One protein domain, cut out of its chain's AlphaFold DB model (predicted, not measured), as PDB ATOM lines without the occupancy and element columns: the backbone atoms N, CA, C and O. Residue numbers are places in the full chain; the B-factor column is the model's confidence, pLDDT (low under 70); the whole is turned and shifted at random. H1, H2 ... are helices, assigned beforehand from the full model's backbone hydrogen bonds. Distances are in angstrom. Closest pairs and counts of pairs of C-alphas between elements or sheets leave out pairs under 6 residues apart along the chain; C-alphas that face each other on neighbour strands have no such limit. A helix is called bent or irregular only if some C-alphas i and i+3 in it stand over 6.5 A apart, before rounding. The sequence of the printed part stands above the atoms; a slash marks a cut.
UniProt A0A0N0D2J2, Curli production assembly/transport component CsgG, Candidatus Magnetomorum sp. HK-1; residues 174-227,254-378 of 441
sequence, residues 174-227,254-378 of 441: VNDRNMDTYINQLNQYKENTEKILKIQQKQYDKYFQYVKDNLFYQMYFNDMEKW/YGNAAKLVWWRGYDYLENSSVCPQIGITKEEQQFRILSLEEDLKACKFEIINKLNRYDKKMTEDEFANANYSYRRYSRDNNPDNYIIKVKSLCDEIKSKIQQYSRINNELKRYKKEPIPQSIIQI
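Overview. This is residues 174 to 227 and 254 to 378 of the 441 residues of the protein "Curli production assembly/transport component CsgG" of Candidatus Magnetomorum sp. HK-1 (UniProt A0A0N0D2J2). Three long helices run lengthwise in a slender, loose rod: H6 packs on both H1 and H4, running opposite ways to each, while H1 and H4 keep apart, and H5 lies across one end. H1 makes most of the long axis, and short H2 and H3 sit along the rod, H2 on H4 and H3 by H6. The printed part has 179 residues with six named helices, H1 to H6 in chain order, and no named strand; its class is all helix. It is loose, with a radius of gyration of the C-alphas of 22.2 A, and spans 75 by 31 by 22 A.

Along the chain. Find C-alpha 176 at (-3.034, -70.480, -38.913); from there H1, residues 176 to 227, runs 72.9 A to C-alpha 227 at (49.402, -19.902, -41.385). It is neither bent nor irregular, but only just: C-alphas 177 and 180 are 6.2 A apart. After the cut come H2, residues 257 to 260, and H3, residues 267 to 271. H4, residues 282 to 313, is 46.6 A long. H5, residues 316 to 332, covers 24.6 A with a kink of 32 degrees near residue 324; it is only just irregular, with C-alphas 320 and 323 6.9 A apart. H6, residues 337 to 366, runs 43.6 A and ends at C-alpha 366, (14.542, -49.226, -45.804).

Arrangement. Start at Lys 212 of H1: its C-alpha is 5.9 A from that of Lys 350, the closest pair of H1 and H6. There H1 touches H6 with residues 208 to 216 alone, at a shallow tilt of 28 degrees, opposite ways. H6, the hub, also touches H4 at a shallow tilt of 16 degrees, opposite ways; the closest C-alphas, Ile 289 and Leu 363, are 5.9 A apart. H1 and H4 are apart. H5 touches H6 about perpendicular, at 87 degrees, with the C-alphas of Ser 325 and Ile 339 closest at 6.7 A. H5 also touches H1, at 70.1 degrees, only just about perpendicular; Met 224 and Asn 323 have the closest C-alphas, 6.2 A apart, and H1 takes part with residues 220 to 227 alone. H2 touches H4, the C-alphas of Ala 258 and Leu 307 being closest at 5.3 A. H3 and H6 only just touch, with 3 pairs of C-alphas within 8 A; the closest are those of Leu 269 and Ser 357, 6.1 A apart. In H3, H4 and H6 every O i to N i+4 pair is within hydrogen-bond range, in H1 46 of 48 and in H5 11 of 13; H2 is too short for such a pair, and its 1 O i to N i+3 pair is within range.

Size, cuts and confidence. Look to Arg 177 and Asp 317 for the two C-alphas farthest apart, 76.4 A. Residues 228 to 253 are not printed, and C-alphas 227 and 254 are 12.6 A apart across this cut. Of the links that are printed whole, H4 to H5 and H5 to H6 are tight, H2 to H3 and H3 to H4 short. Residues 367 to 378 hold no named element, and the first and last printed C-alphas are 9.0 A apart. The mean pLDDT of the printed part is 88.0; residues 254 to 267 are under 70.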
ATOM      1  N   VAL A 174      -2.178 -68.936 -45.678       89.00
ATOM      2  CA  VAL A 174      -1.194 -68.973 -44.597       89.00
ATOM      3  C   VAL A 174      -1.693 -69.960 -43.547       89.00
ATOM      4  O   VAL A 174      -2.873 -69.936 -43.208       89.00
ATOM      5  N   ASN A 175      -0.829 -70.855 -43.067       87.44
ATOM      6  CA  ASN A 175      -1.222 -71.823 -42.046       87.44
ATOM      7  C   ASN A 175      -1.425 -71.117 -40.693       87.44
ATOM      8  O   ASN A 175      -0.466 -70.596 -40.118       87.44
ATOM      9  N   ASP A 176      -2.656 -71.140 -40.171       85.75
ATOM     10  CA  ASP A 176      -3.034 -70.480 -38.913       85.75
ATOM     11  C   ASP A 176      -2.151 -70.905 -37.728       85.75
ATOM     12  O   ASP A 176      -1.787 -70.079 -36.897       85.75
ATOM     13  N   ARG A 177      -1.704 -72.171 -37.675       85.62
ATOM     14  CA  ARG A 177      -0.853 -72.669 -36.573       85.62
ATOM     15  C   ARG A 177       0.515 -71.987 -36.525       85.62
ATOM     16  O   ARG A 177       1.103 -71.831 -35.457       85.62
ATOM     17  N   ASN A 178       1.020 -71.570 -37.683       90.69
ATOM     18  CA  ASN A 178       2.305 -70.887 -37.790       90.69
ATOM     19  C   ASN A 178       2.174 -69.377 -37.540       90.69
ATOM     20  O   ASN A 178       3.178 -68.726 -37.251       90.69
ATOM     21  N   MET A 179       0.956 -68.823 -37.601       91.31
ATOM     22  CA  MET A 179       0.715 -67.399 -37.363       91.31
ATOM     23  C   MET A 179       0.961 -67.003 -35.912       91.31
ATOM     24  O   MET A 179       1.633 -66.002 -35.676       91.31
ATOM     25  N   ASP A 180       0.508 -67.799 -34.946       92.69
ATOM     26  CA  ASP A 180       0.737 -67.502 -33.524       92.69
ATOM     27  C   ASP A 180       2.234 -67.506 -33.190       92.69
ATOM     28  O   ASP A 180       2.751 -66.605 -32.524       92.69
ATOM     29  N   THR A 181       2.961 -68.487 -33.731       94.62
ATOM     30  CA  THR A 181       4.421 -68.574 -33.592       94.62
ATOM     31  C   THR A 181       5.103 -67.353 -34.209       94.62
ATOM     32  O   THR A 181       5.985 -66.760 -33.588       94.62
ATOM     33  N   TYR A 182       4.671 -66.941 -35.404       95.25
ATOM     34  CA  TYR A 182       5.185 -65.750 -36.074       95.25
ATOM     35  C   TYR A 182       4.938 -64.472 -35.261       95.25
ATOM     36  O   TYR A 182       5.861 -63.681 -35.069       95.25
ATOM     37  N   ILE A 183       3.723 -64.280 -34.738       94.50
ATOM     38  CA  ILE A 183       3.354 -63.111 -33.926       94.50
ATOM     39  C   ILE A 183       4.217 -63.039 -32.662       94.50
ATOM     40  O   ILE A 183       4.739 -61.973 -32.329       94.50
ATOM     41  N   ASN A 184       4.435 -64.170 -31.989       95.31
ATOM     42  CA  ASN A 184       5.295 -64.233 -30.809       95.31
ATOM     43  C   ASN A 184       6.749 -63.863 -31.139       95.31
ATOM     44  O   ASN A 184       7.348 -63.039 -30.445       95.31
ATOM     45  N   GLN A 185       7.300 -64.402 -32.231       96.31
ATOM     46  CA  GLN A 185       8.644 -64.042 -32.702       96.31
ATOM     47  C   GLN A 185       8.740 -62.560 -33.088       96.31
ATOM     48  O   GLN A 185       9.741 -61.909 -32.792       96.31
ATOM     49  N   LEU A 186       7.699 -62.006 -33.715       96.62
ATOM     50  CA  LEU A 186       7.638 -60.597 -34.091       96.62
ATOM     51  C   LEU A 186       7.649 -59.682 -32.860       96.62
ATOM     52  O   LEU A 186       8.350 -58.668 -32.854       96.62
ATOM     53  N   ASN A 187       6.910 -60.037 -31.809       96.25
ATOM     54  CA  ASN A 187       6.902 -59.283 -30.554       96.25
ATOM     55  C   ASN A 187       8.269 -59.339 -29.861       96.25
ATOM     56  O   ASN A 187       8.811 -58.297 -29.491       96.25
ATOM     57  N   GLN A 188       8.885 -60.521 -29.793       96.56
ATOM     58  CA  GLN A 188      10.240 -60.671 -29.258       96.56
ATOM     59  C   GLN A 188      11.269 -59.860 -30.063       96.56
ATOM     60  O   GLN A 188      12.163 -59.227 -29.496       96.56
ATOM     61  N   TYR A 189      11.141 -59.848 -31.393       96.38
ATOM     62  CA  TYR A 189      11.977 -59.035 -32.269       96.38
ATOM     63  C   TYR A 189      11.819 -57.539 -31.955       96.38
ATOM     64  O   TYR A 189      12.831 -56.866 -31.765       96.38
ATOM     65  N   LYS A 190      10.585 -57.028 -31.808       95.56
ATOM     66  CA  LYS A 190      10.310 -55.623 -31.442       95.56
ATOM     67  C   LYS A 190      10.995 -55.225 -30.135       95.56
ATOM     68  O   LYS A 190      11.732 -54.238 -30.111       95.56
ATOM     69  N   GLU A 191      10.824 -56.018 -29.081       96.50
ATOM     70  CA  GLU A 191      11.444 -55.755 -27.777       96.50
ATOM     71  C   GLU A 191      12.976 -55.722 -27.857       96.50
ATOM     72  O   GLU A 191      13.635 -54.857 -27.269       96.50
ATOM     73  N   ASN A 192      13.567 -56.658 -28.602       95.25
ATOM     74  CA  ASN A 192      15.013 -56.712 -28.791       95.25
ATOM     75  C   ASN A 192      15.522 -55.524 -29.615       95.25
ATOM     76  O   ASN A 192      16.542 -54.928 -29.262       95.25
ATOM     77  N   THR A 193      14.803 -55.129 -30.668       94.38
ATOM     78  CA  THR A 193      15.124 -53.940 -31.462       94.38
ATOM     79  C   THR A 193      15.095 -52.676 -30.606       94.38
ATOM     80  O   THR A 193      16.033 -51.885 -30.675       94.38
ATOM     81  N   GLU A 194      14.095 -52.494 -29.740       95.12
ATOM     82  CA  GLU A 194      14.037 -51.340 -28.835       95.12
ATOM     83  C   GLU A 194      15.233 -51.277 -27.877       95.12
ATOM     84  O   GLU A 194      15.820 -50.207 -27.673       95.12
ATOM     85  N   LYS A 195      15.637 -52.421 -27.307       95.12
ATOM     86  CA  LYS A 195      16.829 -52.507 -26.445       95.12
ATOM     87  C   LYS A 195      18.092 -52.094 -27.204       95.12
ATOM     88  O   LYS A 195      18.891 -51.315 -26.683       95.12
ATOM     89  N   ILE A 196      18.250 -52.560 -28.443       93.00
ATOM     90  CA  ILE A 196      19.398 -52.219 -29.292       93.00
ATOM     91  C   ILE A 196      19.406 -50.739 -29.649       93.00
ATOM     92  O   ILE A 196      20.451 -50.105 -29.527       93.00
ATOM     93  N   LEU A 197      18.260 -50.164 -30.020       91.69
ATOM     94  CA  LEU A 197      18.156 -48.740 -30.347       91.69
ATOM     95  C   LEU A 197      18.573 -47.858 -29.162       91.69
ATOM     96  O   LEU A 197      19.287 -46.875 -29.353       91.69
ATOM     97  N   LYS A 198      18.224 -48.239 -27.925       94.06
ATOM     98  CA  LYS A 198      18.678 -47.534 -26.712       94.06
ATOM     99  C   LYS A 198      20.196 -47.612 -26.520       94.06
ATOM    100  O   LYS A 198      20.811 -46.620 -26.126       94.06
ATOM    101  N   ILE A 199      20.812 -48.767 -26.784       92.38
ATOM    102  CA  ILE A 199      22.274 -48.932 -26.695       92.38
ATOM    103  C   ILE A 199      22.968 -48.114 -27.791       92.38
ATOM    104  O   ILE A 199      23.904 -47.369 -27.497       92.38
ATOM    105  N   GLN A 200      22.473 -48.192 -29.027       91.38
ATOM    106  CA  GLN A 200      22.989 -47.432 -30.163       91.38
ATOM    107  C   GLN A 200      22.889 -45.927 -29.923       91.38
ATOM    108  O   GLN A 200      23.853 -45.217 -30.182       91.38
ATOM    109  N   GLN A 201      21.787 -45.430 -29.354       92.81
ATOM    110  CA  GLN A 201      21.648 -44.008 -29.030       92.81
ATOM    111  C   GLN A 201      22.757 -43.524 -28.081       92.81
ATOM    112  O   GLN A 201      23.402 -42.515 -28.352       92.81
ATOM    113  N   LYS A 202      23.061 -44.290 -27.023       92.81
ATOM    114  CA  LYS A 202      24.164 -43.967 -26.098       92.81
ATOM    115  C   LYS A 202      25.530 -43.968 -26.791       92.81
ATOM    116  O   LYS A 202      26.408 -43.182 -26.433       92.81
ATOM    117  N   GLN A 203      25.735 -44.863 -27.754       91.56
ATOM    118  CA  GLN A 203      26.965 -44.918 -28.546       91.56
ATOM    119  C   GLN A 203      27.065 -43.747 -29.526       91.56
ATOM    120  O   GLN A 203      28.139 -43.161 -29.650       91.56
ATOM    121  N   TYR A 204      25.951 -43.353 -30.148       91.75
ATOM    122  CA  TYR A 204      25.880 -42.173 -31.004       91.75
ATOM    123  C   TYR A 204      26.268 -40.907 -30.249       91.75
ATOM    124  O   TYR A 204      27.058 -40.124 -30.769       91.75
ATOM    125  N   ASP A 205      25.793 -40.717 -29.020       91.44
ATOM    126  CA  ASP A 205      26.125 -39.520 -28.241       91.44
ATOM    127  C   ASP A 205      27.639 -39.415 -27.980       91.44
ATOM    128  O   ASP A 205      28.242 -38.363 -28.216       91.44
ATOM    129  N   LYS A 206      28.278 -40.530 -27.592       92.50
ATOM    130  CA  LYS A 206      29.742 -40.618 -27.430       92.50
ATOM    131  C   LYS A 206      30.475 -40.353 -28.745       92.50
ATOM    132  O   LYS A 206      31.436 -39.585 -28.779       92.50
ATOM    133  N   TYR A 207      30.011 -40.967 -29.828       92.81
ATOM    134  CA  TYR A 207      30.613 -40.829 -31.146       92.81
ATOM    135  C   TYR A 207      30.523 -39.395 -31.676       92.81
ATOM    136  O   TYR A 207      31.522 -38.836 -32.113       92.81
ATOM    137  N   PHE A 208      29.361 -38.745 -31.590       92.94
ATOM    138  CA  PHE A 208      29.210 -37.373 -32.075       92.94
ATOM    139  C   PHE A 208      29.954 -36.355 -31.221       92.94
ATOM    140  O   PHE A 208      30.315 -35.290 -31.725       92.94
ATOM    141  N   GLN A 209      30.202 -36.662 -29.947       92.69
ATOM    142  CA  GLN A 209      31.125 -35.866 -29.154       92.69
ATOM    143  C   GLN A 209      32.556 -35.982 -29.695       92.69
ATOM    144  O   GLN A 209      33.173 -34.958 -29.972       92.69
ATOM    145  N   TYR A 210      33.026 -37.200 -29.985       92.38
ATOM    146  CA  TYR A 210      34.303 -37.411 -30.671       92.38
ATOM    147  C   TYR A 210      34.371 -36.694 -32.032       92.38
ATOM    148  O   TYR A 210      35.373 -36.046 -32.322       92.38
ATOM    149  N   VAL A 211      33.312 -36.744 -32.851       89.06
ATOM    150  CA  VAL A 211      33.257 -36.046 -34.153       89.06
ATOM    151  C   VAL A 211      33.459 -34.542 -33.977       89.06
ATOM    152  O   VAL A 211      34.227 -33.947 -34.725       89.06
ATOM    153  N   LYS A 212      32.810 -33.930 -32.978       92.06
ATOM    154  CA  LYS A 212      32.992 -32.507 -32.663       92.06
ATOM    155  C   LYS A 212      34.441 -32.201 -32.298       92.06
ATOM    156  O   LYS A 212      35.028 -31.274 -32.854       92.06
ATOM    157  N   ASP A 213      35.008 -32.982 -31.385       90.88
ATOM    158  CA  ASP A 213      36.364 -32.765 -30.880       90.88
ATOM    159  C   ASP A 213      37.409 -32.984 -31.991       90.88
ATOM    160  O   ASP A 213      38.380 -32.232 -32.104       90.88
ATOM    161  N   ASN A 214      37.182 -33.965 -32.870       87.94
ATOM    162  CA  ASN A 214      38.035 -34.253 -34.023       87.94
ATOM    163  C   ASN A 214      37.910 -33.172 -35.102       87.94
ATOM    164  O   ASN A 214      38.921 -32.728 -35.637       87.94
ATOM    165  N   LEU A 215      36.698 -32.684 -35.377       87.81
ATOM    166  CA  LEU A 215      36.481 -31.579 -36.309       87.81
ATOM    167  C   LEU A 215      37.217 -30.318 -35.844       87.81
ATOM    168  O   LEU A 215      37.918 -29.693 -36.637       87.81
ATOM    169  N   PHE A 216      37.129 -29.987 -34.555       89.81
ATOM    170  CA  PHE A 216      37.870 -28.868 -33.975       89.81
ATOM    171  C   PHE A 216      39.391 -29.057 -34.107       89.81
ATOM    172  O   PHE A 216      40.096 -28.136 -34.519       89.81
ATOM    173  N   TYR A 217      39.901 -30.261 -33.828       87.88
ATOM    174  CA  TYR A 217      41.317 -30.599 -34.009       87.88
ATOM    175  C   TYR A 217      41.781 -30.471 -35.474       87.88
ATOM    176  O   TYR A 217      42.856 -29.934 -35.740       87.88
ATOM    177  N   GLN A 218      40.971 -30.925 -36.434       84.31
ATOM    178  CA  GLN A 218      41.268 -30.811 -37.865       84.31
ATOM    179  C   GLN A 218      41.270 -29.354 -38.332       84.31
ATOM    180  O   GLN A 218      42.153 -28.962 -39.095       84.31
ATOM    181  N   MET A 219      40.320 -28.543 -37.856       84.38
ATOM    182  CA  MET A 219      40.279 -27.109 -38.147       84.38
ATOM    183  C   MET A 219      41.509 -26.391 -37.590       84.38
ATOM    184  O   MET A 219      42.164 -25.669 -38.335       84.38
ATOM    185  N   TYR A 220      41.895 -26.679 -36.341       86.56
ATOM    186  CA  TYR A 220      43.150 -26.199 -35.761       86.56
ATOM    187  C   TYR A 220      44.352 -26.520 -36.652       86.56
ATOM    188  O   TYR A 220      45.128 -25.630 -36.997       86.56
ATOM    189  N   PHE A 221      44.504 -27.787 -37.043       82.94
ATOM    190  CA  PHE A 221      45.637 -28.213 -37.855       82.94
ATOM    191  C   PHE A 221      45.654 -27.522 -39.226       82.94
ATOM    192  O   PHE A 221      46.704 -27.054 -39.661       82.94
ATOM    193  N   ASN A 222      44.495 -27.412 -39.881       81.31
ATOM    194  CA  ASN A 222      44.367 -26.761 -41.183       81.31
ATOM    195  C   ASN A 222      44.701 -25.264 -41.107       81.31
ATOM    196  O   ASN A 222      45.491 -24.764 -41.906       81.31
ATOM    197  N   ASP A 223      44.151 -24.553 -40.122       82.31
ATOM    198  CA  ASP A 223      44.428 -23.130 -39.918       82.31
ATOM    199  C   ASP A 223      45.925 -22.899 -39.633       82.31
ATOM    200  O   ASP A 223      46.535 -21.981 -40.183       82.31
ATOM    201  N   MET A 224      46.554 -23.785 -38.851       80.12
ATOM    202  CA  MET A 224      47.996 -23.761 -38.579       80.12
ATOM    203  C   MET A 224      48.851 -24.034 -39.821       80.12
ATOM    204  O   MET A 224      49.866 -23.368 -40.034       80.12
ATOM    205  N   GLU A 225      48.466 -25.006 -40.651       78.06
ATOM    206  CA  GLU A 225      49.180 -25.318 -41.890       78.06
ATOM    207  C   GLU A 225      49.083 -24.157 -42.885       78.06
ATOM    208  O   GLU A 225      50.098 -23.755 -43.466       78.06
ATOM    209  N   LYS A 226      47.888 -23.571 -43.033       75.75
ATOM    210  CA  LYS A 226      47.679 -22.364 -43.834       75.75
ATOM    211  C   LYS A 226      48.560 -21.220 -43.307       75.75
ATOM    212  O   LYS A 226      49.252 -20.586 -44.100       75.75
ATOM    213  N   TRP A 227      48.578 -20.964 -41.992       78.38
ATOM    214  CA  TRP A 227      49.402 -19.902 -41.385       78.38
ATOM    215  C   TRP A 227      50.893 -20.118 -41.664       78.38
ATOM    216  O   TRP A 227      51.622 -19.175 -41.980       78.38
ATOM    217  N   TYR A 254      42.630 -22.044 -52.403       48.59
ATOM    218  CA  TYR A 254      41.886 -22.461 -51.227       48.59
ATOM    219  C   TYR A 254      42.176 -23.929 -50.886       48.59
ATOM    220  O   TYR A 254      41.703 -24.860 -51.546       48.59
ATOM    221  N   GLY A 255      42.903 -24.145 -49.788       52.47
ATOM    222  CA  GLY A 255      42.846 -25.396 -49.048       52.47
ATOM    223  C   GLY A 255      41.438 -25.530 -48.478       52.47
ATOM    224  O   GLY A 255      41.190 -25.082 -47.362       52.47
ATOM    225  N   ASN A 256      40.508 -26.059 -49.282       59.84
ATOM    226  CA  ASN A 256      39.114 -26.258 -48.895       59.84
ATOM    227  C   ASN A 256      39.089 -27.085 -47.604       59.84
ATOM    228  O   ASN A 256      39.328 -28.293 -47.651       59.84
ATOM    229  N   ALA A 257      38.733 -26.481 -46.471       60.59
ATOM    230  CA  ALA A 257      38.402 -27.208 -45.251       60.59
ATOM    231  C   ALA A 257      37.332 -28.274 -45.546       60.59
ATOM    232  O   ALA A 257      37.368 -29.367 -44.986       60.59
ATOM    233  N   ALA A 258      36.458 -28.023 -46.531       58.94
ATOM    234  CA  ALA A 258      35.513 -29.002 -47.066       58.94
ATOM    235  C   ALA A 258      36.152 -30.262 -47.690       58.94
ATOM    236  O   ALA A 258      35.544 -31.328 -47.637       58.94
ATOM    237  N   LYS A 259      37.360 -30.175 -48.274       62.28
ATOM    238  CA  LYS A 259      38.113 -31.342 -48.783       62.28
ATOM    239  C   LYS A 259      38.796 -32.127 -47.657       62.28
ATOM    240  O   LYS A 259      39.110 -33.298 -47.849       62.28
ATOM    241  N   LEU A 260      39.037 -31.487 -46.511       58.16
ATOM    242  CA  LEU A 260      39.785 -32.054 -45.386       58.16
ATOM    243  C   LEU A 260      38.903 -32.666 -44.298       58.16
ATOM    244  O   LEU A 260      39.415 -33.474 -43.527       58.16
ATOM    245  N   VAL A 261      37.597 -32.369 -44.269       62.41
ATOM    246  CA  VAL A 261      36.637 -33.200 -43.529       62.41
ATOM    247  C   VAL A 261      36.614 -34.568 -44.205       62.41
ATOM    248  O   VAL A 261      35.895 -34.811 -45.175       62.41
ATOM    249  N   TRP A 262      37.486 -35.450 -43.725       63.28
ATOM    250  CA  TRP A 262      37.625 -36.813 -44.203       63.28
ATOM    251  C   TRP A 262      36.345 -37.571 -43.871       63.28
ATOM    252  O   TRP A 262      36.206 -38.135 -42.792       63.28
ATOM    253  N   TRP A 263      35.409 -37.611 -44.819       62.91
ATOM    254  CA  TRP A 263      34.189 -38.415 -44.705       62.91
ATOM    255  C   TRP A 263      34.501 -39.895 -44.441       62.91
ATOM    256  O   TRP A 263      33.767 -40.547 -43.709       62.91
ATOM    257  N   ARG A 264      35.645 -40.382 -44.950       56.91
ATOM    258  CA  ARG A 264      36.187 -41.726 -44.688       56.91
ATOM    259  C   ARG A 264      36.624 -41.962 -43.238       56.91
ATOM    260  O   ARG A 264      36.850 -43.097 -42.870       56.91
ATOM    261  N   GLY A 265      36.782 -40.923 -42.420       60.25
ATOM    262  CA  GLY A 265      37.119 -41.068 -40.997       60.25
ATOM    263  C   GLY A 265      35.914 -41.398 -40.113       60.25
ATOM    264  O   GLY A 265      36.055 -41.476 -38.895       60.25
ATOM    265  N   TYR A 266      34.725 -41.543 -40.703       69.62
ATOM    266  CA  TYR A 266      33.467 -41.742 -39.994       69.62
ATOM    267  C   TYR A 266      32.898 -43.155 -40.190       69.62
ATOM    268  O   TYR A 266      31.689 -43.324 -40.355       69.62
ATOM    269  N   ASP A 267      33.764 -44.171 -40.134       69.81
ATOM    270  CA  ASP A 267      33.442 -45.589 -40.371       69.81
ATOM    271  C   ASP A 267      32.246 -46.101 -39.557       69.81
ATOM    272  O   ASP A 267      31.498 -46.962 -40.016       69.81
ATOM    273  N   TYR A 268      32.001 -45.552 -38.364       76.12
ATOM    274  CA  TYR A 268      30.842 -45.927 -37.551       76.12
ATOM    275  C   TYR A 268      29.502 -45.595 -38.232       76.12
ATOM    276  O   TYR A 268      28.529 -46.347 -38.120       76.12
ATOM    277  N   LEU A 269      29.438 -44.490 -38.983       73.44
ATOM    278  CA  LEU A 269      28.243 -44.110 -39.743       73.44
ATOM    279  C   LEU A 269      27.969 -45.097 -40.880       73.44
ATOM    280  O   LEU A 269      26.812 -45.382 -41.198       73.44
ATOM    281  N   GLU A 270      29.025 -45.642 -41.478       78.06
ATOM    282  CA  GLU A 270      28.947 -46.562 -42.611       78.06
ATOM    283  C   GLU A 270      28.734 -48.017 -42.174       78.06
ATOM    284  O   GLU A 270      27.964 -48.727 -42.819       78.06
ATOM    285  N   ASN A 271      29.265 -48.420 -41.021       82.75
ATOM    286  CA  ASN A 271      29.235 -49.809 -40.554       82.75
ATOM    287  C   ASN A 271      28.179 -50.098 -39.476       82.75
ATOM    288  O   ASN A 271      28.046 -51.236 -39.021       82.75
ATOM    289  N   SER A 272      27.399 -49.094 -39.062       84.62
ATOM    290  CA  SER A 272      26.312 -49.306 -38.104       84.62
ATOM    291  C   SER A 272      25.295 -50.332 -38.619       84.62
ATOM    292  O   SER A 272      24.702 -50.217 -39.696       84.62
ATOM    293  N   SER A 273      25.110 -51.372 -37.812       88.00
ATOM    294  CA  SER A 273      24.130 -52.427 -38.030       88.00
ATOM    295  C   SER A 273      22.716 -51.897 -37.795       88.00
ATOM    296  O   SER A 273      22.423 -51.356 -36.730       88.00
ATOM    297  N   VAL A 274      21.825 -52.070 -38.775       92.56
ATOM    298  CA  VAL A 274      20.446 -51.557 -38.707       92.56
ATOM    299  C   VAL A 274      19.401 -52.672 -38.710       92.56
ATOM    300  O   VAL A 274      19.548 -53.666 -39.425       92.56
ATOM    301  N   CYS A 275      18.327 -52.504 -37.939       92.25
ATOM    302  CA  CYS A 275      17.202 -53.442 -37.907       92.25
ATOM    303  C   CYS A 275      16.217 -53.153 -39.059       92.25
ATOM    304  O   CYS A 275      15.846 -51.984 -39.229       92.25
ATOM    305  N   PRO A 276      15.777 -54.172 -39.824       93.62
ATOM    306  CA  PRO A 276      14.669 -54.046 -40.772       93.62
ATOM    307  C   PRO A 276      13.436 -53.330 -40.206       93.62
ATOM    308  O   PRO A 276      13.161 -53.401 -39.003       93.62
ATOM    309  N   GLN A 277      12.701 -52.644 -41.082       94.31
ATOM    310  CA  GLN A 277      11.423 -52.015 -40.741       94.31
ATOM    311  C   GLN A 277      10.318 -53.061 -40.580       94.31
ATOM    312  O   GLN A 277      10.373 -54.122 -41.195       94.31
ATOM    313  N   ILE A 278       9.311 -52.750 -39.766       94.75
ATOM    314  CA  ILE A 278       8.155 -53.617 -39.527       94.75
ATOM    315  C   ILE A 278       6.914 -52.934 -40.091       94.75
ATOM    316  O   ILE A 278       6.696 -51.756 -39.827       94.75
ATOM    317  N   GLY A 279       6.089 -53.682 -40.816       93.25
ATOM    318  CA  GLY A 279       4.748 -53.243 -41.194       93.25
ATOM    319  C   GLY A 279       4.677 -52.230 -42.335       93.25
ATOM    320  O   GLY A 279       3.630 -51.619 -42.507       93.25
ATOM    321  N   ILE A 280       5.748 -52.065 -43.109       93.44
ATOM    322  CA  ILE A 280       5.804 -51.156 -44.264       93.44
ATOM    323  C   ILE A 280       5.589 -51.968 -45.547       93.44
ATOM    324  O   ILE A 280       6.119 -53.076 -45.661       93.44
ATOM    325  N   THR A 281       4.816 -51.445 -46.504       92.50
ATOM    326  CA  THR A 281       4.633 -52.101 -47.813       92.50
ATOM    327  C   THR A 281       5.843 -51.876 -48.726       92.50
ATOM    328  O   THR A 281       6.651 -50.974 -48.498       92.50
ATOM    329  N   LYS A 282       5.992 -52.684 -49.784       91.31
ATOM    330  CA  LYS A 282       7.104 -52.524 -50.740       91.31
ATOM    331  C   LYS A 282       7.031 -51.188 -51.485       91.31
ATOM    332  O   LYS A 282       8.059 -50.567 -51.736       91.31
ATOM    333  N   GLU A 283       5.827 -50.721 -51.800       92.81
ATOM    334  CA  GLU A 283       5.594 -49.447 -52.485       92.81
ATOM    335  C   GLU A 283       5.983 -48.268 -51.588       92.81
ATOM    336  O   GLU A 283       6.728 -47.381 -52.009       92.81
ATOM    337  N   GLU A 284       5.545 -48.283 -50.322       94.56
ATOM    338  CA  GLU A 284       5.933 -47.266 -49.341       94.56
ATOM    339  C   GLU A 284       7.452 -47.272 -49.117       94.56
ATOM    340  O   GLU A 284       8.084 -46.215 -49.084       94.56
ATOM    341  N   GLN A 285       8.059 -48.459 -49.031       95.19
ATOM    342  CA  GLN A 285       9.504 -48.625 -48.919       95.19
ATOM    343  C   GLN A 285      10.251 -47.987 -50.099       95.19
ATOM    344  O   GLN A 285      11.192 -47.229 -49.876       95.19
ATOM    345  N   GLN A 286       9.837 -48.253 -51.342       95.69
ATOM    346  CA  GLN A 286      10.465 -47.674 -52.535       95.69
ATOM    347  C   GLN A 286      10.348 -46.148 -52.560       95.69
ATOM    348  O   GLN A 286      11.342 -45.455 -52.786       95.69
ATOM    349  N   PHE A 287       9.159 -45.619 -52.260       96.94
ATOM    350  CA  PHE A 287       8.935 -44.178 -52.177       96.94
ATOM    351  C   PHE A 287       9.839 -43.522 -51.121       96.94
ATOM    352  O   PHE A 287      10.495 -42.511 -51.386       96.94
ATOM    353  N   ARG A 288       9.935 -44.129 -49.932       97.12
ATOM    354  CA  ARG A 288      10.789 -43.635 -48.843       97.12
ATOM    355  C   ARG A 288      12.270 -43.676 -49.191       97.12
ATOM    356  O   ARG A 288      12.973 -42.731 -48.850       97.12
ATOM    357  N   ILE A 289      12.745 -44.713 -49.882       96.94
ATOM    358  CA  ILE A 289      14.144 -44.795 -50.333       96.94
ATOM    359  C   ILE A 289      14.500 -43.590 -51.206       96.94
ATOM    360  O   ILE A 289      15.506 -42.939 -50.938       96.94
ATOM    361  N   LEU A 290      13.669 -43.267 -52.203       96.88
ATOM    362  CA  LEU A 290      13.927 -42.151 -53.118       96.88
ATOM    363  C   LEU A 290      13.992 -40.812 -52.372       96.88
ATOM    364  O   LEU A 290      14.969 -40.077 -52.511       96.88
ATOM    365  N   SER A 291      13.003 -40.541 -51.516       96.69
ATOM    366  CA  SER A 291      12.965 -39.323 -50.696       96.69
ATOM    367  C   SER A 291      14.187 -39.208 -49.774       96.69
ATOM    368  O   SER A 291      14.816 -38.154 -49.710       96.69
ATOM    369  N   LEU A 292      14.579 -40.297 -49.106       96.94
ATOM    370  CA  LEU A 292      15.738 -40.296 -48.209       96.94
ATOM    371  C   LEU A 292      17.059 -40.099 -48.961       96.94
ATOM    372  O   LEU A 292      17.983 -39.494 -48.422       96.94
ATOM    373  N   GLU A 293      17.184 -40.594 -50.195       96.31
ATOM    374  CA  GLU A 293      18.378 -40.372 -51.020       96.31
ATOM    375  C   GLU A 293      18.533 -38.905 -51.444       96.31
ATOM    376  O   GLU A 293      19.658 -38.395 -51.489       96.31
ATOM    377  N   GLU A 294      17.429 -38.208 -51.714       96.38
ATOM    378  CA  GLU A 294      17.429 -36.764 -51.967       96.38
ATOM    379  C   GLU A 294      17.799 -35.969 -50.712       96.38
ATOM    380  O   GLU A 294      18.718 -35.143 -50.760       96.38
ATOM    381  N   ASP A 295      17.182 -36.286 -49.570       96.25
ATOM    382  CA  ASP A 295      17.483 -35.650 -48.283       96.25
ATOM    383  C   ASP A 295      18.952 -35.840 -47.880       96.25
ATOM    384  O   ASP A 295      19.615 -34.914 -47.396       96.25
ATOM    385  N   LEU A 296      19.504 -37.031 -48.129       94.44
ATOM    386  CA  LEU A 296      20.907 -37.343 -47.874       94.44
ATOM    387  C   LEU A 296      21.839 -36.455 -48.719       94.44
ATOM    388  O   LEU A 296      22.823 -35.909 -48.202       94.44
ATOM    389  N   LYS A 297      21.530 -36.280 -50.013       93.75
ATOM    390  CA  LYS A 297      22.282 -35.401 -50.926       93.75
ATOM    391  C   LYS A 297      22.193 -33.940 -50.485       93.75
ATOM    392  O   LYS A 297      23.229 -33.272 -50.422       93.75
ATOM    393  N   ALA A 298      20.996 -33.465 -50.142       94.69
ATOM    394  CA  ALA A 298      20.770 -32.103 -49.667       94.69
ATOM    395  C   ALA A 298      21.561 -31.824 -48.380       94.69
ATOM    396  O   ALA A 298      22.314 -30.851 -48.306       94.69
ATOM    397  N   CYS A 299      21.491 -32.731 -47.402       93.62
ATOM    398  CA  CYS A 299      22.221 -32.604 -46.142       93.62
ATOM    399  C   CYS A 299      23.745 -32.554 -46.360       93.62
ATOM    400  O   CYS A 299      24.438 -31.700 -45.797       93.62
ATOM    401  N   LYS A 300      24.280 -33.407 -47.245       90.62
ATOM    402  CA  LYS A 300      25.704 -33.389 -47.619       90.62
ATOM    403  C   LYS A 300      26.111 -32.062 -48.268       90.62
ATOM    404  O   LYS A 300      27.159 -31.507 -47.926       90.62
ATOM    405  N   PHE A 301      25.292 -31.539 -49.179       90.69
ATOM    406  CA  PHE A 301      25.529 -30.256 -49.842       90.69
ATOM    407  C   PHE A 301      25.550 -29.086 -48.848       90.69
ATOM    408  O   PHE A 301      26.436 -28.233 -48.917       90.69
ATOM    409  N   GLU A 302      24.639 -29.065 -47.872       93.44
ATOM    410  CA  GLU A 302      24.617 -28.043 -46.820       93.44
ATOM    411  C   GLU A 302      25.891 -28.036 -45.966       93.44
ATOM    412  O   GLU A 302      26.441 -26.964 -45.699       93.44
ATOM    413  N   ILE A 303      26.381 -29.215 -45.566       89.75
ATOM    414  CA  ILE A 303      27.621 -29.349 -44.784       89.75
ATOM    415  C   ILE A 303      28.804 -28.779 -45.572       89.75
ATOM    416  O   ILE A 303      29.549 -27.942 -45.058       89.75
ATOM    417  N   ILE A 304      28.935 -29.171 -46.844       87.94
ATOM    418  CA  ILE A 304      29.991 -28.681 -47.743       87.94
ATOM    419  C   ILE A 304      29.902 -27.158 -47.903       87.94
ATOM    420  O   ILE A 304      30.911 -26.461 -47.801       87.94
ATOM    421  N   ASN A 305      28.701 -26.615 -48.102       89.25
ATOM    422  CA  ASN A 305      28.507 -25.177 -48.257       89.25
ATOM    423  C   ASN A 305      28.848 -24.385 -46.996       89.25
ATOM    424  O   ASN A 305      29.426 -23.304 -47.107       89.25
ATOM    425  N   LYS A 306      28.512 -24.894 -45.806       91.12
ATOM    426  CA  LYS A 306      28.880 -24.246 -44.538       91.12
ATOM    427  C   LYS A 306      30.397 -24.177 -44.372       91.12
ATOM    428  O   LYS A 306      30.916 -23.102 -44.080       91.12
ATOM    429  N   LEU A 307      31.101 -25.275 -44.649       86.88
ATOM    430  CA  LEU A 307      32.566 -25.325 -44.620       86.88
ATOM    431  C   LEU A 307      33.194 -24.361 -45.638       86.88
ATOM    432  O   LEU A 307      34.048 -23.557 -45.280       86.88
ATOM    433  N   ASN A 308      32.699 -24.351 -46.877       86.06
ATOM    434  CA  ASN A 308      33.179 -23.424 -47.907       86.06
ATOM    435  C   ASN A 308      32.921 -21.952 -47.543       86.06
ATOM    436  O   ASN A 308      33.724 -21.078 -47.863       86.06
ATOM    437  N   ARG A 309      31.789 -21.641 -46.893       88.12
ATOM    438  CA  ARG A 309      31.490 -20.279 -46.417       88.12
ATOM    439  C   ARG A 309      32.424 -19.854 -45.290       88.12
ATOM    440  O   ARG A 309      32.778 -18.682 -45.252       88.12
ATOM    441  N   TYR A 310      32.803 -20.772 -44.402       87.56
ATOM    442  CA  TYR A 310      33.807 -20.508 -43.374       87.56
ATOM    443  C   TYR A 310      35.150 -20.141 -44.007       87.56
ATOM    444  O   TYR A 310      35.663 -19.061 -43.728       87.56
ATOM    445  N   ASP A 311      35.639 -20.958 -44.948       81.06
ATOM    446  CA  ASP A 311      36.898 -20.688 -45.652       81.06
ATOM    447  C   ASP A 311      36.885 -19.339 -46.394       81.06
ATOM    448  O   ASP A 311      37.884 -18.629 -46.394       81.06
ATOM    449  N   LYS A 312      35.755 -18.966 -47.014       83.56
ATOM    450  CA  LYS A 312      35.622 -17.709 -47.777       83.56
ATOM    451  C   LYS A 312      35.496 -16.452 -46.917       83.56
ATOM    452  O   LYS A 312      35.834 -15.373 -47.388       83.56
ATOM    453  N   LYS A 313      34.914 -16.556 -45.719       83.44
ATOM    454  CA  LYS A 313      34.627 -15.398 -44.847       83.44
ATOM    455  C   LYS A 313      35.760 -15.067 -43.881       83.44
ATOM    456  O   LYS A 313      35.656 -14.067 -43.178       83.44
ATOM    457  N   MET A 314      36.781 -15.911 -43.805       79.12
ATOM    458  CA  MET A 314      37.919 -15.708 -42.923       79.12
ATOM    459  C   MET A 314      38.746 -14.522 -43.428       79.12
ATOM    460  O   MET A 314      39.291 -14.562 -44.529       79.12
ATOM    461  N   THR A 315      38.784 -13.443 -42.647       82.50
ATOM    462  CA  THR A 315      39.578 -12.251 -42.990       82.50
ATOM    463  C   THR A 315      41.070 -12.491 -42.747       82.50
ATOM    464  O   THR A 315      41.440 -13.362 -41.957       82.50
ATOM    465  N   GLU A 316      41.940 -11.713 -43.399       75.44
ATOM    466  CA  GLU A 316      43.395 -11.795 -43.176       75.44
ATOM    467  C   GLU A 316      43.764 -11.548 -41.702       75.44
ATOM    468  O   GLU A 316      44.620 -12.248 -41.160       75.44
ATOM    469  N   ASP A 317      43.064 -10.632 -41.025       76.56
ATOM    470  CA  ASP A 317      43.278 -10.331 -39.606       76.56
ATOM    471  C   ASP A 317      42.824 -11.473 -38.686       76.56
ATOM    472  O   ASP A 317      43.536 -11.847 -37.750       76.56
ATOM    473  N   GLU A 318      41.657 -12.075 -38.940       79.88
ATOM    474  CA  GLU A 318      41.212 -13.268 -38.202       79.88
ATOM    475  C   GLU A 318      42.203 -14.423 -38.385       79.88
ATOM    476  O   GLU A 318      42.500 -15.157 -37.443       79.88
ATOM    477  N   PHE A 319      42.759 -14.550 -39.585       77.06
ATOM    478  CA  PHE A 319      43.736 -15.571 -39.916       77.06
ATOM    479  C   PHE A 319      45.099 -15.353 -39.256       77.06
ATOM    480  O   PHE A 319      45.679 -16.297 -38.712       77.06
ATOM    481  N   ALA A 320      45.595 -14.115 -39.236       77.00
ATOM    482  CA  ALA A 320      46.823 -13.764 -38.530       77.00
ATOM    483  C   ALA A 320      46.716 -14.068 -37.024       77.00
ATOM    484  O   ALA A 320      47.681 -14.540 -36.414       77.00
ATOM    485  N   ASN A 321      45.527 -13.868 -36.449       83.19
ATOM    486  CA  ASN A 321      45.253 -14.089 -35.031       83.19
ATOM    487  C   ASN A 321      44.935 -15.552 -34.672       83.19
ATOM    488  O   ASN A 321      45.175 -15.949 -33.532       83.19
ATOM    489  N   ALA A 322      44.490 -16.381 -35.623       85.00
ATOM    490  CA  ALA A 322      44.076 -17.767 -35.375       85.00
ATOM    491  C   ALA A 322      45.138 -18.601 -34.626       85.00
ATOM    492  O   ALA A 322      44.830 -19.258 -33.632       85.00
ATOM    493  N   ASN A 323      46.411 -18.542 -35.043       84.12
ATOM    494  CA  ASN A 323      47.506 -19.264 -34.373       84.12
ATOM    495  C   ASN A 323      47.675 -18.824 -32.904       84.12
ATOM    496  O   ASN A 323      47.851 -19.662 -32.017       84.12
ATOM    497  N   TYR A 324      47.588 -17.519 -32.631       87.31
ATOM    498  CA  TYR A 324      47.671 -16.998 -31.265       87.31
ATOM    499  C   TYR A 324      46.489 -17.483 -30.417       87.31
ATOM    500  O   TYR A 324      46.699 -18.009 -29.321       87.31
ATOM    501  N   SER A 325      45.273 -17.394 -30.959       88.06
ATOM    502  CA  SER A 325      44.042 -17.868 -30.325       88.06
ATOM    503  C   SER A 325      44.111 -19.351 -29.954       88.06
ATOM    504  O   SER A 325      43.841 -19.720 -28.810       88.06
ATOM    505  N   TYR A 326      44.557 -20.216 -30.872       88.88
ATOM    506  CA  TYR A 326      44.688 -21.649 -30.595       88.88
ATOM    507  C   TYR A 326      45.783 -21.973 -29.572       88.88
ATOM    508  O   TYR A 326      45.569 -22.826 -28.711       88.88
ATOM    509  N   ARG A 327      46.941 -21.298 -29.614       85.12
ATOM    510  CA  ARG A 327      48.008 -21.494 -28.613       85.12
ATOM    511  C   ARG A 327      47.561 -21.071 -27.222       85.12
ATOM    512  O   ARG A 327      47.782 -21.808 -26.263       85.12
ATOM    513  N   ARG A 328      46.913 -19.906 -27.118       87.25
ATOM    514  CA  ARG A 328      46.351 -19.408 -25.859       87.25
ATOM    515  C   ARG A 328      45.312 -20.381 -25.311       87.25
ATOM    516  O   ARG A 328      45.380 -20.738 -24.141       87.25
ATOM    517  N   TYR A 329      44.420 -20.877 -26.165       89.38
ATOM    518  CA  TYR A 329      43.432 -21.879 -25.778       89.38
ATOM    519  C   TYR A 329      44.072 -23.202 -25.330       89.38
ATOM    520  O   TYR A 329      43.681 -23.748 -24.305       89.38
ATOM    521  N   SER A 330      45.089 -23.694 -26.040       85.94
ATOM    522  CA  SER A 330      45.817 -24.921 -25.683       85.94
ATOM    523  C   SER A 330      46.515 -24.818 -24.317       85.94
ATOM    524  O   SER A 330      46.567 -25.797 -23.575       85.94
ATOM    525  N   ARG A 331      47.020 -23.626 -23.965       87.38
ATOM    526  CA  ARG A 331      47.722 -23.372 -22.699       87.38
ATOM    527  C   ARG A 331      46.775 -23.109 -21.528       87.38
ATOM    528  O   ARG A 331      46.950 -23.694 -20.465       87.38
ATOM    529  N   ASP A 332      45.791 -22.234 -21.731       90.81
ATOM    530  CA  ASP A 332      45.000 -21.644 -20.644       90.81
ATOM    531  C   ASP A 332      43.561 -22.200 -20.588       90.81
ATOM    532  O   ASP A 332      42.802 -21.856 -19.687       90.81
ATOM    533  N   ASN A 333      43.154 -23.018 -21.572       89.50
ATOM    534  CA  ASN A 333      41.779 -23.501 -21.779       89.50
ATOM    535  C   ASN A 333      40.718 -22.377 -21.815       89.50
ATOM    536  O   ASN A 333      39.532 -22.615 -21.588       89.50
ATOM    537  N   ASN A 334      41.137 -21.142 -22.111       91.94
ATOM    538  CA  ASN A 334      40.283 -19.961 -22.142       91.94
ATOM    539  C   ASN A 334      39.982 -19.573 -23.603       91.94
ATOM    540  O   ASN A 334      40.894 -19.116 -24.300       91.94
ATOM    541  N   PRO A 335      38.758 -19.813 -24.109       92.38
ATOM    542  CA  PRO A 335      38.415 -19.528 -25.496       92.38
ATOM    543  C   PRO A 335      38.198 -18.025 -25.708       92.38
ATOM    544  O   PRO A 335      37.395 -17.401 -25.021       92.38
ATOM    545  N   ASP A 336      38.878 -17.450 -26.697       92.69
ATOM    546  CA  ASP A 336      38.572 -16.104 -27.179       92.69
ATOM    547  C   ASP A 336      37.457 -16.124 -28.241       92.69
ATOM    548  O   ASP A 336      36.923 -17.179 -28.599       92.69
ATOM    549  N   ASN A 337      37.102 -14.949 -28.769       92.25
ATOM    550  CA  ASN A 337      36.027 -14.802 -29.755       92.25
ATOM    551  C   ASN A 337      36.240 -15.673 -31.004       92.25
ATOM    552  O   ASN A 337      35.272 -16.200 -31.555       92.25
ATOM    553  N   TYR A 338      37.492 -15.858 -31.437       90.06
ATOM    554  CA  TYR A 338      37.809 -16.708 -32.581       90.06
ATOM    555  C   TYR A 338      37.522 -18.180 -32.262       90.06
ATOM    556  O   TYR A 338      36.786 -18.844 -32.993       90.06
ATOM    557  N   ILE A 339      38.018 -18.680 -31.125       91.88
ATOM    558  CA  ILE A 339      37.775 -20.065 -30.696       91.88
ATOM    559  C   ILE A 339      36.284 -20.327 -30.460       91.88
ATOM    560  O   ILE A 339      35.794 -21.403 -30.811       91.88
ATOM    561  N   ILE A 340      35.544 -19.358 -29.913       93.19
ATOM    562  CA  ILE A 340      34.085 -19.445 -29.749       93.19
ATOM    563  C   ILE A 340      33.400 -19.592 -31.115       93.19
ATOM    564  O   ILE A 340      32.578 -20.495 -31.287       93.19
ATOM    565  N   LYS A 341      33.776 -18.772 -32.106       92.06
ATOM    566  CA  LYS A 341      33.238 -18.835 -33.476       92.06
ATOM    567  C   LYS A 341      33.509 -20.192 -34.136       92.06
ATOM    568  O   LYS A 341      32.592 -20.783 -34.706       92.06
ATOM    569  N   VAL A 342      34.732 -20.715 -34.021       90.12
ATOM    570  CA  VAL A 342      35.099 -22.037 -34.560       90.12
ATOM    571  C   VAL A 342      34.306 -23.149 -33.872       90.12
ATOM    572  O   VAL A 342      33.714 -23.984 -34.552       90.12
ATOM    573  N   LYS A 343      34.216 -23.143 -32.534       92.06
ATOM    574  CA  LYS A 343      33.424 -24.133 -31.784       92.06
ATOM    575  C   LYS A 343      31.943 -24.101 -32.162       92.06
ATOM    576  O   LYS A 343      31.360 -25.167 -32.347       92.06
ATOM    577  N   SER A 344      31.366 -22.910 -32.331       94.25
ATOM    578  CA  SER A 344      29.984 -22.740 -32.796       94.25
ATOM    579  C   SER A 344      29.774 -23.376 -34.171       94.25
ATOM    580  O   SER A 344      28.814 -24.116 -34.372       94.25
ATOM    581  N   LEU A 345      30.702 -23.162 -35.111       91.56
ATOM    582  CA  LEU A 345      30.646 -23.819 -36.415       91.56
ATOM    583  C   LEU A 345      30.774 -25.345 -36.294       91.56
ATOM    584  O   LEU A 345      30.042 -26.071 -36.967       91.56
ATOM    585  N   CYS A 346      31.666 -25.845 -35.432       91.12
ATOM    586  CA  CYS A 346      31.784 -27.280 -35.181       91.12
ATOM    587  C   CYS A 346      30.478 -27.875 -34.636       91.12
ATOM    588  O   CYS A 346      30.112 -28.978 -35.032       91.12
ATOM    589  N   ASP A 347      29.762 -27.155 -33.769       94.00
ATOM    590  CA  ASP A 347      28.455 -27.573 -33.251       94.00
ATOM    591  C   ASP A 347      27.378 -27.612 -34.342       94.00
ATOM    592  O   ASP A 347      26.640 -28.595 -34.451       94.00
ATOM    593  N   GLU A 348      27.328 -26.603 -35.214       94.94
ATOM    594  CA  GLU A 348      26.419 -26.603 -36.365       94.94
ATOM    595  C   GLU A 348      26.700 -27.771 -37.321       94.94
ATOM    596  O   GLU A 348      25.778 -28.461 -37.766       94.94
ATOM    597  N   ILE A 349      27.977 -28.019 -37.632       91.50
ATOM    598  CA  ILE A 349      28.384 -29.122 -38.506       91.50
ATOM    599  C   ILE A 349      28.090 -30.464 -37.838       91.50
ATOM    600  O   ILE A 349      27.535 -31.343 -38.491       91.50
ATOM    601  N   LYS A 350      28.378 -30.623 -36.539       92.81
ATOM    602  CA  LYS A 350      28.013 -31.815 -35.756       92.81
ATOM    603  C   LYS A 350      26.518 -32.097 -35.877       92.81
ATOM    604  O   LYS A 350      26.149 -33.224 -36.196       92.81
ATOM    605  N   SER A 351      25.667 -31.090 -35.675       94.62
ATOM    606  CA  SER A 351      24.212 -31.238 -35.802       94.62
ATOM    607  C   SER A 351      23.797 -31.698 -37.202       94.62
ATOM    608  O   SER A 351      22.888 -32.520 -37.335       94.62
ATOM    609  N   LYS A 352      24.466 -31.216 -38.254       93.94
ATOM    610  CA  LYS A 352      24.190 -31.641 -39.631       93.94
ATOM    611  C   LYS A 352      24.716 -33.044 -39.935       93.94
ATOM    612  O   LYS A 352      24.010 -33.817 -40.569       93.94
ATOM    613  N   ILE A 353      25.884 -33.428 -39.424       91.06
ATOM    614  CA  ILE A 353      26.389 -34.808 -39.528       91.06
ATOM    615  C   ILE A 353      25.469 -35.772 -38.759       91.06
ATOM    616  O   ILE A 353      25.204 -36.876 -39.232       91.06
ATOM    617  N   GLN A 354      24.919 -35.357 -37.613       92.94
ATOM    618  CA  GLN A 354      23.890 -36.114 -36.892       92.94
ATOM    619  C   GLN A 354      22.632 -36.310 -37.740       92.94
ATOM    620  O   GLN A 354      22.127 -37.429 -37.827       92.94
ATOM    621  N   GLN A 355      22.145 -35.251 -38.391       94.94
ATOM    622  CA  GLN A 355      21.016 -35.336 -39.318       94.94
ATOM    623  C   GLN A 355      21.320 -36.298 -40.480       94.94
ATOM    624  O   GLN A 355      20.549 -37.225 -40.716       94.94
ATOM    625  N   TYR A 356      22.475 -36.144 -41.134       93.62
ATOM    626  CA  TYR A 356      22.942 -37.031 -42.203       93.62
ATOM    627  C   TYR A 356      22.991 -38.493 -41.750       93.62
ATOM    628  O   TYR A 356      22.492 -39.377 -42.439       93.62
ATOM    629  N   SER A 357      23.555 -38.762 -40.569       91.75
ATOM    630  CA  SER A 357      23.619 -40.110 -40.004       91.75
ATOM    631  C   SER A 357      22.237 -40.704 -39.773       91.75
ATOM    632  O   SER A 357      22.054 -41.888 -40.042       91.75
ATOM    633  N   ARG A 358      21.280 -39.920 -39.258       93.88
ATOM    634  CA  ARG A 358      19.904 -40.384 -39.039       93.88
ATOM    635  C   ARG A 358      19.262 -40.793 -40.364       93.88
ATOM    636  O   ARG A 358      18.797 -41.923 -40.461       93.88
ATOM    637  N   ILE A 359      19.353 -39.934 -41.382       95.38
ATOM    638  CA  ILE A 359      18.835 -40.198 -42.734       95.38
ATOM    639  C   ILE A 359      19.514 -41.430 -43.344       95.38
ATOM    640  O   ILE A 359      18.842 -42.319 -43.852       95.38
ATOM    641  N   ASN A 360      20.843 -41.537 -43.251       94.12
ATOM    642  CA  ASN A 360      21.592 -42.671 -43.795       94.12
ATOM    643  C   ASN A 360      21.212 -43.996 -43.121       94.12
ATOM    644  O   ASN A 360      21.047 -45.017 -43.784       94.12
ATOM    645  N   ASN A 361      21.063 -43.992 -41.795       93.12
ATOM    646  CA  ASN A 361      20.631 -45.173 -41.055       93.12
ATOM    647  C   ASN A 361      19.213 -45.572 -41.443       93.12
ATOM    648  O   ASN A 361      18.945 -46.752 -41.650       93.12
ATOM    649  N   GLU A 362      18.312 -44.600 -41.550       95.38
ATOM    650  CA  GLU A 362      16.946 -44.833 -41.991       95.38
ATOM    651  C   GLU A 362      16.917 -45.411 -43.411       95.38
ATOM    652  O   GLU A 362      16.323 -46.467 -43.621       95.38
ATOM    653  N   LEU A 363      17.672 -44.830 -44.345       95.88
ATOM    654  CA  LEU A 363      17.837 -45.341 -45.705       95.88
ATOM    655  C   LEU A 363      18.336 -46.790 -45.710       95.88
ATOM    656  O   LEU A 363      17.780 -47.637 -46.404       95.88
ATOM    657  N   LYS A 364      19.348 -47.118 -44.898       95.19
ATOM    658  CA  LYS A 364      19.831 -48.501 -44.751       95.19
ATOM    659  C   LYS A 364      18.759 -49.440 -44.203       95.19
ATOM    660  O   LYS A 364      18.717 -50.594 -44.620       95.19
ATOM    661  N   ARG A 365      17.908 -48.983 -43.274       94.88
ATOM    662  CA  ARG A 365      16.781 -49.778 -42.751       94.88
ATOM    663  C   ARG A 365      15.772 -50.068 -43.851       94.88
ATOM    664  O   ARG A 365      15.349 -51.211 -43.971       94.88
ATOM    665  N   TYR A 366      15.438 -49.065 -44.661       95.75
ATOM    666  CA  TYR A 366      14.542 -49.226 -45.804       95.75
ATOM    667  C   TYR A 366      15.161 -50.030 -46.947       95.75
ATOM    668  O   TYR A 366      14.422 -50.653 -47.686       95.75
ATOM    669  N   LYS A 367      16.487 -50.096 -47.094       95.81
ATOM    670  CA  LYS A 367      17.126 -50.986 -48.080       95.81
ATOM    671  C   LYS A 367      17.069 -52.472 -47.696       95.81
ATOM    672  O   LYS A 367      17.375 -53.315 -48.534       95.81
ATOM    673  N   LYS A 368      16.697 -52.811 -46.457       95.25
ATOM    674  CA  LYS A 368      16.468 -54.200 -46.028       95.25
ATOM    675  C   LYS A 368      15.023 -54.611 -46.278       95.25
ATOM    676  O   LYS A 368      14.130 -53.781 -46.161       95.25
ATOM    677  N   GLU A 369      14.791 -55.893 -46.553       94.62
ATOM    678  CA  GLU A 369      13.431 -56.424 -46.700       94.62
ATOM    679  C   GLU A 369      12.586 -56.150 -45.441       94.62
ATOM    680  O   GLU A 369      13.059 -56.410 -44.327       94.62
ATOM    681  N   PRO A 370      11.366 -55.602 -45.590       94.94
ATOM    682  CA  PRO A 370      10.518 -55.269 -44.459       94.94
ATOM    683  C   PRO A 370       9.931 -56.540 -43.844       94.94
ATOM    684  O   PRO A 370       9.640 -57.519 -44.529       94.94
ATOM    685  N   ILE A 371       9.718 -56.506 -42.533       94.94
ATOM    686  CA  ILE A 371       9.074 -57.582 -41.782       94.94
ATOM    687  C   ILE A 371       7.559 -57.312 -41.765       94.94
ATOM    688  O   ILE A 371       7.136 -56.296 -41.204       94.94
ATOM    689  N   PRO A 372       6.715 -58.187 -42.339       94.75
ATOM    690  CA  PRO A 372       5.267 -57.993 -42.356       94.75
ATOM    691  C   PRO A 372       4.672 -57.935 -40.944       94.75
ATOM    692  O   PRO A 372       4.959 -58.781 -40.102       94.75
ATOM    693  N   GLN A 373       3.798 -56.977 -40.659       94.00
ATOM    694  CA  GLN A 373       3.089 -56.927 -39.375       94.00
ATOM    695  C   GLN A 373       1.772 -57.708 -39.404       94.00
ATOM    696  O   GLN A 373       1.266 -58.112 -38.359       94.00
ATOM    697  N   SER A 374       1.207 -57.917 -40.592       88.50
ATOM    698  CA  SER A 374      -0.077 -58.590 -40.782       88.50
ATOM    699  C   SER A 374      -0.051 -59.543 -41.975       88.50
ATOM    700  O   SER A 374       0.803 -59.433 -42.855       88.50
ATOM    701  N   ILE A 375      -1.034 -60.448 -42.033       84.62
ATOM    702  CA  ILE A 375      -1.212 -61.410 -43.135       84.62
ATOM    703  C   ILE A 375      -1.367 -60.699 -44.485       84.62
ATOM    704  O   ILE A 375      -0.886 -61.194 -45.497       84.62
ATOM    705  N   ILE A 376      -2.009 -59.528 -44.503       86.69
ATOM    706  CA  ILE A 376      -2.256 -58.756 -45.730       86.69
ATOM    707  C   ILE A 376      -0.939 -58.267 -46.352       86.69
ATOM    708  O   ILE A 376      -0.840 -58.152 -47.567       86.69
ATOM    709  N   GLN A 377       0.082 -58.025 -45.525       87.38
ATOM    710  CA  GLN A 377       1.405 -57.572 -45.963       87.38
ATOM    711  C   GLN A 377       2.332 -58.721 -46.368       87.38
ATOM    712  O   GLN A 377       3.398 -58.479 -46.933       87.38
ATOM    713  N   ILE A 378       1.963 -59.970 -46.071       88.44
ATOM    714  CA  ILE A 378       2.703 -61.129 -46.557       88.44
ATOM    715  C   ILE A 378       2.367 -61.277 -48.035       88.44
ATOM    716  O   ILE A 378       1.256 -61.664 -48.393       88.44
TER     717      ILE A 378